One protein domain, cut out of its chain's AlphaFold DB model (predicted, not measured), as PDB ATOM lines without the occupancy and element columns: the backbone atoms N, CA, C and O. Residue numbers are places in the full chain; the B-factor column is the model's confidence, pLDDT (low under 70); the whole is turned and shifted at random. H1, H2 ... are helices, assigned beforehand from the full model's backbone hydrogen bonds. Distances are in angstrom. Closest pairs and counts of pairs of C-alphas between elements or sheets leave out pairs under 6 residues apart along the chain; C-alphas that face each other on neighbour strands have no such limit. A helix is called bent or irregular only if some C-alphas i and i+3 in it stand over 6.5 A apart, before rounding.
ATOM      1  N   ASP A  84      81.059  71.745  66.921       92.19
ATOM      2  CA  ASP A  84      81.462  71.420  65.550       92.19
ATOM      3  C   ASP A  84      82.145  70.048  65.429       92.19
ATOM      4  O   ASP A  84      82.413  69.589  64.318       92.19
ATOM      5  N   LYS A  85      82.457  69.390  66.556       92.19
ATOM      6  CA  LYS A  85      83.080  68.061  66.559       92.19
ATOM      7  C   LYS A  85      82.041  66.958  66.421       92.19
ATOM      8  O   LYS A  85      82.294  65.991  65.709       92.19
ATOM      9  N   ASN A  86      80.906  67.090  67.108       92.56
ATOM     10  CA  ASN A  86      79.908  66.022  67.201       92.56
ATOM     11  C   ASN A  86      78.650  66.271  66.358       92.56
ATOM     12  O   ASN A  86      77.918  65.324  66.072       92.56
ATOM     13  N   TYR A  87      78.389  67.514  65.943       95.12
ATOM     14  CA  TYR A  87      77.188  67.869  65.189       95.12
ATOM     15  C   TYR A  87      77.534  68.665  63.934       95.12
ATOM     16  O   TYR A  87      78.460  69.476  63.920       95.12
ATOM     17  N   SER A  88      76.769  68.460  62.858       96.88
ATOM     18  CA  SER A  88      76.973  69.234  61.637       96.88
ATOM     19  C   SER A  88      76.716  70.725  61.845       96.88
ATOM     20  O   SER A  88      75.893  71.156  62.660       96.88
ATOM     21  N   LYS A  89      77.335  71.532  60.977       97.12
ATOM     22  CA  LYS A  89      77.092  72.976  60.886       97.12
ATOM     23  C   LYS A  89      75.602  73.319  60.765       97.12
ATOM     24  O   LYS A  89      75.161  74.340  61.280       97.12
ATOM     25  N   LYS A  90      74.811  72.476  60.091       97.81
ATOM     26  CA  LYS A  90      73.362  72.675  59.955       97.81
ATOM     27  C   LYS A  90      72.655  72.552  61.307       97.81
ATOM     28  O   LYS A  90      71.867  73.433  61.645       97.81
ATOM     29  N   THR A  91      72.980  71.520  62.081       97.88
ATOM     30  CA  THR A  91      72.448  71.316  63.433       97.88
ATOM     31  C   THR A  91      72.819  72.488  64.346       97.88
ATOM     32  O   THR A  91      71.928  73.089  64.947       97.88
ATOM     33  N   ASN A  92      74.100  72.886  64.373       97.56
ATOM     34  CA  ASN A  92      74.580  74.034  65.161       97.56
ATOM     35  C   ASN A  92      73.862  75.338  64.766       97.56
ATOM     36  O   ASN A  92      73.350  76.056  65.627       97.56
ATOM     37  N   ASN A  93      73.694  75.598  63.465       97.31
ATOM     38  CA  ASN A  93      72.949  76.761  62.976       97.31
ATOM     39  C   ASN A  93      71.492  76.770  63.456       97.31
ATOM     40  O   ASN A  93      71.007  77.811  63.897       97.31
ATOM     41  N   LEU A  94      70.784  75.639  63.402       97.88
ATOM     42  CA  LEU A  94      69.404  75.561  63.888       97.88
ATOM     43  C   LEU A  94      69.319  75.777  65.402       97.88
ATOM     44  O   LEU A  94      68.433  76.495  65.869       97.88
ATOM     45  N   LEU A  95      70.259  75.218  66.166       97.56
ATOM     46  CA  LEU A  95      70.339  75.427  67.611       97.56
ATOM     47  C   LEU A  95      70.632  76.887  67.973       97.56
ATOM     48  O   LEU A  95      70.026  77.426  68.903       97.56
ATOM     49  N   SER A  96      71.482  77.559  67.190       96.44
ATOM     50  CA  SER A  96      71.808  78.978  67.370       96.44
ATOM     51  C   SER A  96      70.572  79.874  67.338       96.44
ATOM     52  O   SER A  96      70.487  80.829  68.111       96.44
ATOM     53  N   VAL A  97      69.562  79.526  66.535       95.56
ATOM     54  CA  VAL A  97      68.315  80.294  66.462       95.56
ATOM     55  C   VAL A  97      67.583  80.272  67.804       95.56
ATOM     56  O   VAL A  97      67.105  81.314  68.255       95.56
ATOM     57  N   PHE A  98      67.532  79.129  68.497       94.88
ATOM     58  CA  PHE A  98      66.924  79.068  69.831       94.88
ATOM     59  C   PHE A  98      67.691  79.923  70.844       94.88
ATOM     60  O   PHE A  98      67.056  80.579  71.673       94.88
ATOM     61  N   ARG A  99      69.029  79.975  70.752       94.81
ATOM     62  CA  ARG A  99      69.871  80.822  71.615       94.81
ATOM     63  C   ARG A  99      69.624  82.308  71.371       94.81
ATOM     64  O   ARG A  99      69.352  83.039  72.322       94.81
ATOM     65  N   ILE A 100      69.641  82.737  70.107       93.81
ATOM     66  CA  ILE A 100      69.391  84.130  69.695       93.81
ATOM     67  C   ILE A 100      68.008  84.589  70.169       93.81
ATOM     68  O   ILE A 100      67.863  85.675  70.727       93.81
ATOM     69  N   LEU A 101      66.995  83.733  70.015       90.62
ATOM     70  CA  LEU A 101      65.621  84.018  70.434       90.62
ATOM     71  C   LEU A 101      65.366  83.768  71.931       90.62
ATOM     72  O   LEU A 101      64.232  83.936  72.388       90.62
ATOM     73  N   LYS A 102      66.388  83.346  72.691       90.62
ATOM     74  CA  LYS A 102      66.323  82.996  74.120       90.62
ATOM     75  C   LYS A 102      65.202  81.999  74.452       90.62
ATOM     76  O   LYS A 102      64.543  82.096  75.486       90.62
ATOM     77  N   GLN A 103      64.972  81.022  73.576       89.94
ATOM     78  CA  GLN A 103      63.891  80.037  73.692       89.94
ATOM     79  C   GLN A 103      64.318  78.787  74.462       89.94
ATOM     80  O   GLN A 103      64.254  77.675  73.953       89.94
ATOM     81  N   THR A 104      64.706  78.946  75.725       88.94
ATOM     82  CA  THR A 104      65.158  77.828  76.578       88.94
ATOM     83  C   THR A 104      64.041  76.842  76.940       88.94
ATOM     84  O   THR A 104      64.301  75.695  77.299       88.94
ATOM     85  N   THR A 105      62.773  77.245  76.791       87.56
ATOM     86  CA  THR A 105      61.600  76.411  77.117       87.56
ATOM     87  C   THR A 105      61.467  75.147  76.261       87.56
ATOM     88  O   THR A 105      60.748  74.229  76.657       87.56
ATOM     89  N   ILE A 106      62.162  75.074  75.121       90.44
ATOM     90  CA  ILE A 106      62.186  73.894  74.245       90.44
ATOM     91  C   ILE A 106      63.181  72.823  74.711       90.44
ATOM     92  O   ILE A 106      63.026  71.653  74.367       90.44
ATOM     93  N   TYR A 107      64.186  73.182  75.513       93.19
ATOM     94  CA  TYR A 107      65.293  72.283  75.860       93.19
ATOM     95  C   TYR A 107      64.860  70.968  76.525       93.19
ATOM     96  O   TYR A 107      65.393  69.928  76.133       93.19
ATOM     97  N   PRO A 108      63.852  70.932  77.425       90.94
ATOM     98  CA  PRO A 108      63.349  69.664  77.950       90.94
ATOM     99  C   PRO A 108      62.839  68.718  76.855       90.94
ATOM    100  O   PRO A 108      63.005  67.509  76.954       90.94
ATOM    101  N   PHE A 109      62.226  69.251  75.795       90.19
ATOM    102  CA  PHE A 109      61.794  68.440  74.660       90.19
ATOM    103  C   PHE A 109      62.993  67.972  73.820       90.19
ATOM    104  O   PHE A 109      63.049  66.799  73.447       90.19
ATOM    105  N   LEU A 110      63.972  68.851  73.569       94.56
ATOM    106  CA  LEU A 110      65.169  68.497  72.798       94.56
ATOM    107  C   LEU A 110      66.007  67.406  73.467       94.56
ATOM    108  O   LEU A 110      66.612  66.617  72.752       94.56
ATOM    109  N   PHE A 111      65.992  67.281  74.798       94.31
ATOM    110  CA  PHE A 111      66.648  66.158  75.473       94.31
ATOM    111  C   PHE A 111      66.187  64.790  74.966       94.31
ATOM    112  O   PHE A 111      67.030  63.919  74.776       94.31
ATOM    113  N   SER A 112      64.890  64.596  74.704       91.12
ATOM    114  CA  SER A 112      64.404  63.340  74.115       91.12
ATOM    115  C   SER A 112      64.860  63.167  72.670       91.12
ATOM    116  O   SER A 112      65.265  62.077  72.294       91.12
ATOM    117  N   VAL A 113      64.827  64.237  71.873       93.56
ATOM    118  CA  VAL A 113      65.218  64.177  70.455       93.56
ATOM    119  C   VAL A 113      66.703  63.832  70.307       93.56
ATOM    120  O   VAL A 113      67.058  62.975  69.506       93.56
ATOM    121  N   PHE A 114      67.567  64.461  71.106       95.88
ATOM    122  CA  PHE A 114      69.005  64.182  71.098       95.88
ATOM    123  C   PHE A 114      69.316  62.809  71.687       95.88
ATOM    124  O   PHE A 114      70.180  62.111  71.177       95.88
ATOM    125  N   GLU A 115      68.580  62.374  72.709       93.69
ATOM    126  CA  GLU A 115      68.695  61.003  73.199       93.69
ATOM    127  C   GLU A 115      68.334  59.973  72.118       93.69
ATOM    128  O   GLU A 115      69.025  58.963  71.993       93.69
ATOM    129  N   ASP A 116      67.292  60.212  71.321       92.88
ATOM    130  CA  ASP A 116      66.927  59.336  70.206       92.88
ATOM    131  C   ASP A 116      67.998  59.345  69.103       92.88
ATOM    132  O   ASP A 116      68.321  58.286  68.564       92.88
ATOM    133  N   TYR A 117      68.589  60.504  68.804       94.38
ATOM    134  CA  TYR A 117      69.686  60.628  67.839       94.38
ATOM    135  C   TYR A 117      70.930  59.848  68.283       94.38
ATOM    136  O   TYR A 117      71.454  59.022  67.541       94.38
ATOM    137  N   GLU A 118      71.357  60.025  69.531       93.06
ATOM    138  CA  GLU A 118      72.546  59.361  70.087       93.06
ATOM    139  C   GLU A 118      72.355  57.848  70.234       93.06
ATOM    140  O   GLU A 118      73.300  57.074  70.109       93.06
ATOM    141  N   ASN A 119      71.115  57.402  70.448       92.69
ATOM    142  CA  ASN A 119      70.763  55.983  70.420       92.69
ATOM    143  C   ASN A 119      70.560  55.440  68.991       92.69
ATOM    144  O   ASN A 119      70.109  54.303  68.845       92.69
ATOM    145  N   SER A 120      70.847  56.231  67.948       93.88
ATOM    146  CA  SER A 120      70.660  55.879  66.530       93.88
ATOM    147  C   SER A 120      69.223  55.473  66.165       93.88
ATOM    148  O   SER A 120      69.000  54.713  65.225       93.88
ATOM    149  N   ILE A 121      68.230  55.962  66.914       92.69
ATOM    150  CA  ILE A 121      66.801  55.757  66.623       92.69
ATOM    151  C   ILE A 121      66.363  56.682  65.482       92.69
ATOM    152  O   ILE A 121      65.519  56.308  64.669       92.69
ATOM    153  N   ILE A 122      66.934  57.887  65.432       92.62
ATOM    154  CA  ILE A 122      66.765  58.844  64.339       92.62
ATOM    155  C   ILE A 122      68.130  59.201  63.757       92.62
ATOM    156  O   ILE A 122      69.129  59.212  64.473       92.62
ATOM    157  N   ASP A 123      68.164  59.512  62.465       95.00
ATOM    158  CA  ASP A 123      69.366  60.002  61.799       95.00
ATOM    159  C   ASP A 123      69.479  61.537  61.882       95.00
ATOM    160  O   ASP A 123      68.594  62.243  62.385       95.00
ATOM    161  N   GLU A 124      70.584  62.076  61.367       96.00
ATOM    162  CA  GLU A 124      70.831  63.519  61.363       96.00
ATOM    163  C   GLU A 124      69.810  64.288  60.498       96.00
ATOM    164  O   GLU A 124      69.478  65.442  60.792       96.00
ATOM    165  N   ASN A 125      69.273  63.669  59.443       96.25
ATOM    166  CA  ASN A 125      68.267  64.303  58.590       96.25
ATOM    167  C   ASN A 125      66.970  64.540  59.363       96.25
ATOM    168  O   ASN A 125      66.409  65.639  59.318       96.25
ATOM    169  N   VAL A 126      66.513  63.534  60.108       95.56
ATOM    170  CA  VAL A 126      65.332  63.624  60.968       95.56
ATOM    171  C   VAL A 126      65.578  64.611  62.105       95.56
ATOM    172  O   VAL A 126      64.720  65.468  62.334       95.56
ATOM    173  N   LEU A 127      66.744  64.570  62.761       96.12
ATOM    174  CA  LEU A 127      67.124  65.549  63.787       96.12
ATOM    175  C   LEU A 127      66.996  66.985  63.253       96.12
ATOM    176  O   LEU A 127      66.291  67.813  63.836       96.12
ATOM    177  N   ASN A 128      67.614  67.265  62.105       97.62
ATOM    178  CA  ASN A 128      67.574  68.580  61.475       97.62
ATOM    179  C   ASN A 128      66.160  68.997  61.056       97.62
ATOM    180  O   ASN A 128      65.798  70.160  61.222       97.62
ATOM    181  N   SER A 129      65.340  68.076  60.547       96.75
ATOM    182  CA  SER A 129      63.942  68.365  60.203       96.75
ATOM    183  C   SER A 129      63.107  68.723  61.434       96.75
ATOM    184  O   SER A 129      62.313  69.664  61.382       96.75
ATOM    185  N   VAL A 130      63.309  68.030  62.561       95.31
ATOM    186  CA  VAL A 130      62.642  68.353  63.833       95.31
ATOM    187  C   VAL A 130      63.062  69.740  64.319       95.31
ATOM    188  O   VAL A 130      62.202  70.562  64.637       95.31
ATOM    189  N   LEU A 131      64.363  70.039  64.331       96.75
ATOM    190  CA  LEU A 131      64.871  71.353  64.732       96.75
ATOM    191  C   LEU A 131      64.337  72.468  63.820       96.75
ATOM    192  O   LEU A 131      63.813  73.467  64.316       96.75
ATOM    193  N   GLN A 132      64.382  72.273  62.501       97.50
ATOM    194  CA  GLN A 132      63.875  73.222  61.508       97.50
ATOM    195  C   GLN A 132      62.384  73.511  61.701       97.50
ATOM    196  O   GLN A 132      61.975  74.671  61.632       97.50
ATOM    197  N   PHE A 133      61.574  72.488  61.980       95.31
ATOM    198  CA  PHE A 133      60.149  72.655  62.258       95.31
ATOM    199  C   PHE A 133      59.913  73.611  63.434       95.31
ATOM    200  O   PHE A 133      59.128  74.558  63.319       95.31
ATOM    201  N   PHE A 134      60.622  73.415  64.550       94.12
ATOM    202  CA  PHE A 134      60.474  74.282  65.719       94.12
ATOM    203  C   PHE A 134      61.047  75.679  65.500       94.12
ATOM    204  O   PHE A 134      60.430  76.647  65.941       94.12
ATOM    205  N   VAL A 135      62.162  75.805  64.780       94.31
ATOM    206  CA  VAL A 135      62.709  77.105  64.365       94.31
ATOM    207  C   VAL A 135      61.663  77.890  63.574       94.31
ATOM    208  O   VAL A 135      61.307  79.007  63.953       94.31
ATOM    209  N   THR A 136      61.095  77.292  62.526       93.50
ATOM    210  CA  THR A 136      60.062  77.932  61.702       93.50
ATOM    211  C   THR A 136      58.824  78.281  62.527       93.50
ATOM    212  O   THR A 136      58.275  79.374  62.384       93.50
ATOM    213  N   TYR A 137      58.392  77.390  63.422       90.69
ATOM    214  CA  TYR A 137      57.242  77.631  64.293       90.69
ATOM    215  C   TYR A 137      57.457  78.831  65.227       90.69
ATOM    216  O   TYR A 137      56.594  79.708  65.313       90.69
ATOM    217  N   ILE A 138      58.609  78.904  65.896       89.31
ATOM    218  CA  ILE A 138      58.939  79.990  66.826       89.31
ATOM    219  C   ILE A 138      59.086  81.321  66.085       89.31
ATOM    220  O   ILE A 138      58.531  82.321  66.539       89.31
ATOM    221  N   ILE A 139      59.771  81.346  64.937       90.19
ATOM    222  CA  ILE A 139      59.932  82.570  64.135       90.19
ATOM    223  C   ILE A 139      58.565  83.111  63.707       90.19
ATOM    224  O   ILE A 139      58.267  84.282  63.934       90.19
ATOM    225  N   ARG A 140      57.693  82.257  63.156       89.44
ATOM    226  CA  ARG A 140      56.332  82.660  62.754       89.44
ATOM    227  C   ARG A 140      55.542  83.226  63.927       89.44
ATOM    228  O   ARG A 140      54.877  84.246  63.792       89.44
ATOM    229  N   ARG A 141      55.642  82.584  65.090       86.12
ATOM    230  CA  ARG A 141      54.983  83.030  66.320       86.12
ATOM    231  C   ARG A 141      55.470  84.412  66.764       86.12
ATOM    232  O   ARG A 141      54.647  85.234  67.163       86.12
ATOM    233  N   SER A 142      56.778  84.651  66.666       83.12
ATOM    234  CA  SER A 142      57.403  85.942  66.969       83.12
ATOM    235  C   SER A 142      56.901  87.046  66.039       83.12
ATOM    236  O   SER A 142      56.599  88.134  66.511       83.12
ATOM    237  N   ILE A 143      56.772  86.765  64.738       86.25
ATOM    238  CA  ILE A 143      56.264  87.725  63.742       86.25
ATOM    239  C   ILE A 143      54.791  88.064  64.005       86.25
ATOM    240  O   ILE A 143      54.391  89.217  63.910       86.25
ATOM    241  N   CYS A 144      53.979  87.070  64.368       85.50
ATOM    242  CA  CYS A 144      52.555  87.261  64.647       85.50
ATOM    243  C   CYS A 144      52.256  87.811  66.056       85.50
ATOM    244  O   CYS A 144      51.093  87.817  66.455       85.50
ATOM    245  N   SER A 145      53.267  88.220  66.835       79.88
ATOM    246  CA  SER A 145      53.117  88.724  68.215       79.88
ATOM    247  C   SER A 145      52.338  87.790  69.154       79.88
ATOM    248  O   SER A 145      51.701  88.223  70.117       79.88
ATOM    249  N   VAL A 146      52.382  86.479  68.903       76.25
ATOM    250  CA  VAL A 146      51.690  85.492  69.737       76.25
ATOM    251  C   VAL A 146      52.544  85.212  70.975       76.25
ATOM    252  O   VAL A 146      53.643  84.666  70.868       76.25
ATOM    253  N   SER A 147      52.023  85.541  72.163       72.00
ATOM    254  CA  SER A 147      52.745  85.444  73.448       72.00
ATOM    255  C   SER A 147      53.445  84.098  73.640       72.00
ATOM    256  O   SER A 147      52.887  83.075  73.283       72.00
ATOM    257  N   THR A 148      54.635  84.032  74.235       70.00
ATOM    258  CA  THR A 148      55.388  82.768  74.417       70.00
ATOM    259  C   THR A 148      54.817  81.857  75.511       70.00
ATOM    260  O   THR A 148      55.193  80.690  75.605       70.00
ATOM    261  N   ASN A 149      53.841  82.338  76.288       70.50
ATOM    262  CA  ASN A 149      53.285  81.644  77.454       70.50
ATOM    263  C   ASN A 149      52.688  80.263  77.129       70.50
ATOM    264  O   ASN A 149      52.738  79.363  77.969       70.50
ATOM    265  N   SER A 150      52.178  80.046  75.907       74.06
ATOM    266  CA  SER A 150      51.642  78.727  75.524       74.06
ATOM    267  C   SER A 150      52.696  77.729  75.022       74.06
ATOM    268  O   SER A 150      52.387  76.542  74.906       74.06
ATOM    269  N   LEU A 151      53.948  78.153  74.787       76.69
ATOM    270  CA  LEU A 151      55.039  77.247  74.388       76.69
ATOM    271  C   LEU A 151      55.310  76.195  75.460       76.69
ATOM    272  O   LEU A 151      55.430  75.014  75.147       76.69
ATOM    273  N   ARG A 152      55.311  76.603  76.734       73.50
ATOM    274  CA  ARG A 152      55.505  75.682  77.858       73.50
ATOM    275  C   ARG A 152      54.464  74.558  77.858       73.50
ATOM    276  O   ARG A 152      54.818  73.397  78.041       73.50
ATOM    277  N   GLY A 153      53.193  74.891  77.622       74.75
ATOM    278  CA  GLY A 153      52.108  73.909  77.532       74.75
ATOM    279  C   GLY A 153      52.235  72.993  76.312       74.75
ATOM    280  O   GLY A 153      52.025  71.782  76.420       74.75
ATOM    281  N   LEU A 154      52.639  73.551  75.168       78.88
ATOM    282  CA  LEU A 154      52.879  72.802  73.936       78.88
ATOM    283  C   LEU A 154      54.025  71.795  74.104       78.88
ATOM    284  O   LEU A 154      53.811  70.604  73.883       78.88
ATOM    285  N   PHE A 155      55.198  72.229  74.571       75.88
ATOM    286  CA  PHE A 155      56.350  71.344  74.770       75.88
ATOM    287  C   PHE A 155      56.075  70.277  75.826       75.88
ATOM    288  O   PHE A 155      56.382  69.105  75.609       75.88
ATOM    289  N   LYS A 156      55.387  70.639  76.915       72.31
ATOM    290  CA  LYS A 156      54.908  69.677  77.915       72.31
ATOM    291  C   LYS A 156      53.993  68.612  77.301       72.31
ATOM    292  O   LYS A 156      54.123  67.426  77.607       72.31
ATOM    293  N   THR A 157      53.076  69.015  76.423       76.31
ATOM    294  CA  THR A 157      52.151  68.093  75.748       76.31
ATOM    295  C   THR A 157      52.881  67.177  74.771       76.31
ATOM    296  O   THR A 157      52.622  65.972  74.759       76.31
ATOM    297  N   LEU A 158      53.801  67.725  73.976       72.94
ATOM    298  CA  LEU A 158      54.611  66.964  73.023       72.94
ATOM    299  C   LEU A 158      55.478  65.926  73.735       72.94
ATOM    300  O   LEU A 158      55.459  64.757  73.355       72.94
ATOM    301  N   TYR A 159      56.133  66.320  74.828       66.88
ATOM    302  CA  TYR A 159      56.864  65.401  75.693       66.88
ATOM    303  C   TYR A 159      55.961  64.261  76.193       66.88
ATOM    304  O   TYR A 159      56.262  63.087  75.984       66.88
ATOM    305  N   LYS A 160      54.802  64.581  76.789       65.62
ATOM    306  CA  LYS A 160      53.892  63.580  77.379       65.62
ATOM    307  C   LYS A 160      53.333  62.596  76.345       65.62
ATOM    308  O   LYS A 160      53.223  61.396  76.621       65.62
ATOM    309  N   LYS A 161      52.976  63.083  75.151       61.81
ATOM    310  CA  LYS A 161      52.454  62.247  74.058       61.81
ATOM    311  C   LYS A 161      53.532  61.342  73.462       61.81
ATOM    312  O   LYS A 161      53.248  60.173  73.206       61.81
ATOM    313  N   ASN A 162      54.757  61.836  73.309       53.88
ATOM    314  CA  ASN A 162      55.848  61.036  72.759       53.88
ATOM    315  C   ASN A 162      56.350  60.007  73.783       53.88
ATOM    316  O   ASN A 162      56.414  58.822  73.473       53.88
ATOM    317  N   PHE A 163      56.558  60.381  75.047       49.50
ATOM    318  CA  PHE A 163      57.080  59.451  76.056       49.50
ATOM    319  C   PHE A 163      56.132  58.270  76.345       49.50
ATOM    320  O   PHE A 163      56.577  57.134  76.512       49.50
ATOM    321  N   SER A 164      54.814  58.507  76.361       47.97
ATOM    322  CA  SER A 164      53.810  57.461  76.627       47.97
ATOM    323  C   SER A 164      53.617  56.490  75.457       47.97
ATOM    324  O   SER A 164      53.532  55.278  75.672       47.97
ATOM    325  N   LYS A 165      53.593  56.993  74.216       44.94
ATOM    326  CA  LYS A 165      53.419  56.164  73.014       44.94
ATOM    327  C   LYS A 165      54.672  55.331  72.713       44.94
ATOM    328  O   LYS A 165      54.548  54.145  72.409       44.94
ATOM    329  N   TRP A 166      55.862  55.907  72.898       46.16
ATOM    330  CA  TRP A 166      57.141  55.244  72.628       46.16
ATOM    331  C   TRP A 166      57.535  54.211  73.698       46.16
ATOM    332  O   TRP A 166      57.948  53.109  73.337       46.16
ATOM    333  N   LYS A 167      57.320  54.466  75.004       46.81
ATOM    334  CA  LYS A 167      57.513  53.426  76.049       46.81
ATOM    335  C   LYS A 167      56.628  52.204  75.812       46.81
ATOM    336  O   LYS A 167      57.080  51.077  76.006       46.81
ATOM    337  N   LYS A 168      55.379  52.423  75.385       42.47
ATOM    338  CA  LYS A 168      54.428  51.343  75.104       42.47
ATOM    339  C   LYS A 168      54.902  50.484  73.931       42.47
ATOM    340  O   LYS A 168      54.924  49.269  74.060       42.47
ATOM    341  N   GLN A 169      55.364  51.098  72.841       41.94
ATOM    342  CA  GLN A 169      55.927  50.368  71.699       41.94
ATOM    343  C   GLN A 169      57.226  49.632  72.071       41.94
ATOM    344  O   GLN A 169      57.357  48.447  71.788       41.94
ATOM    345  N   ARG A 170      58.140  50.262  72.817       41.75
ATOM    346  CA  ARG A 170      59.406  49.643  73.256       41.75
ATOM    347  C   ARG A 170      59.212  48.465  74.223       41.75
ATOM    348  O   ARG A 170      59.952  47.490  74.149       41.75
ATOM    349  N   SER A 171      58.210  48.523  75.106       39.44
ATOM    350  CA  SER A 171      57.818  47.391  75.963       39.44
ATOM    351  C   SER A 171      57.225  46.228  75.171       39.44
ATOM    352  O   SER A 171      57.331  45.092  75.621       39.44
ATOM    353  N   ILE A 172      56.570  46.506  74.042       47.28
ATOM    354  CA  ILE A 172      56.034  45.473  73.156       47.28
ATOM    355  C   ILE A 172      57.201  44.789  72.441       47.28
ATOM    356  O   ILE A 172      57.317  43.577  72.535       47.28
ATOM    357  N   PHE A 173      58.130  45.540  71.843       38.31
ATOM    358  CA  PHE A 173      59.285  44.959  71.144       38.31
ATOM    359  C   PHE A 173      60.218  44.141  72.053       38.31
ATOM    360  O   PHE A 173      60.694  43.093  71.638       38.31
ATOM    361  N   LYS A 174      60.419  44.546  73.315       39.28
ATOM    362  CA  LYS A 174      61.192  43.758  74.297       39.28
ATOM    363  C   LYS A 174      60.512  42.466  74.776       39.28
ATOM    364  O   LYS A 174      61.154  41.708  75.484       39.28
ATOM    365  N   LYS A 175      59.230  42.233  74.466       42.84
ATOM    366  CA  LYS A 175      58.539  40.960  74.760       42.84
ATOM    367  C   LYS A 175      58.687  39.923  73.641       42.84
ATOM    368  O   LYS A 175      58.240  38.797  73.822       42.84
ATOM    369  N   PHE A 176      59.245  40.316  72.497       39.84
ATOM    370  CA  PHE A 176      59.411  39.468  71.312       39.84
ATOM    371  C   PHE A 176      60.883  39.137  71.008       39.84
ATOM    372  O   PHE A 176      61.176  38.590  69.949       39.84
ATOM    373  N   ILE A 177      61.786  39.466  71.934       38.56
ATOM    374  CA  ILE A 177      63.170  38.984  72.023       38.56
ATOM    375  C   ILE A 177      63.267  38.255  73.358       38.56
ATOM    376  O   ILE A 177      63.856  37.157  73.386       38.56
TER     377      ILE A 177
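What this domain is: This is residues 84 to 177 of the 177 residues of an uncharacterized protein of Mycoplasma orale (UniProt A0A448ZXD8). Four helices are loosely stacked side by side with their neighbours: H1 packs on H3, H2 folds back beside H3 as a hairpin, and H4 packs on H2 with its earlier part. The last residues, 164 to 177, stick out as a free arm, of which 164 to 173 belong to H4. The printed part has 94 residues with four named helices, in the order H1, H2, H3, H4, and no named strand, so the class is all helix. It is only just loose, close to compact, with a radius of gyration of the C-alphas of 15.0 A, and it spans 50 by 33 by 16 A, only just flat.

How they stand to each other: H1, residues 89 to 100, touches H3, residues 124 to 143, whose residues 127 to 135 alone take part. Their closest C-alphas, those of Thr 91 and Asn 128, are 5.9 A apart. They run the same way at a shallow tilt of 29 degrees. H2, residues 104 to 118, is close to H1 but not clearly touching: the closest C-alphas, of Phe 98 and Thr 104, are 7.1 A apart. H2 and H3 form a helical hairpin, running opposite ways at a shallow tilt of 13 degrees. They touch through residues 113 to 117 of H2 and 124 to 127 of H3, and their closest C-alphas, of Tyr 117 and Leu 127, are 6.9 A apart. H4, residues 149 to 173, touches H2 with residues 151 to 159 alone. Their closest C-alphas, of Phe 109 and Tyr 159, are 5.9 A apart, and the two run the same way at a shallow tilt of 22 degrees. H4 is apart from H1 and from H3. In H3 every O i to N i+4 pair is within hydrogen-bond range; in H1 7 of 8 are, in H2 8 of 11 and in H4 20 of 21.

Where its parts are: H1 begins at C-alpha 89, at (77.092, 72.976, 60.886), and is 16.2 A long from first to last C-alpha. H2 measures 20.9 A and is irregular: C-alphas 105 and 108 are 7.0 A apart. H3 measures 28.4 A and begins at C-alpha 124, at (70.831, 63.519, 61.363). H4 measures 37.7 A and ends at C-alpha 173, at (59.285, 44.959, 71.144); it is neither bent nor irregular, but only just, with C-alphas 149 and 152 6.4 A apart.

The domain as a whole: The C-alphas farthest apart, of Ser 145 and Ile 177, are 50.9 A apart. Without the free stretch the body spans 36 by 28 by 16 A. The three links between helices are tight, and the printed part has no cut. The mean pLDDT of the printed part is 81.2, and residues 159 to 177 are under 70.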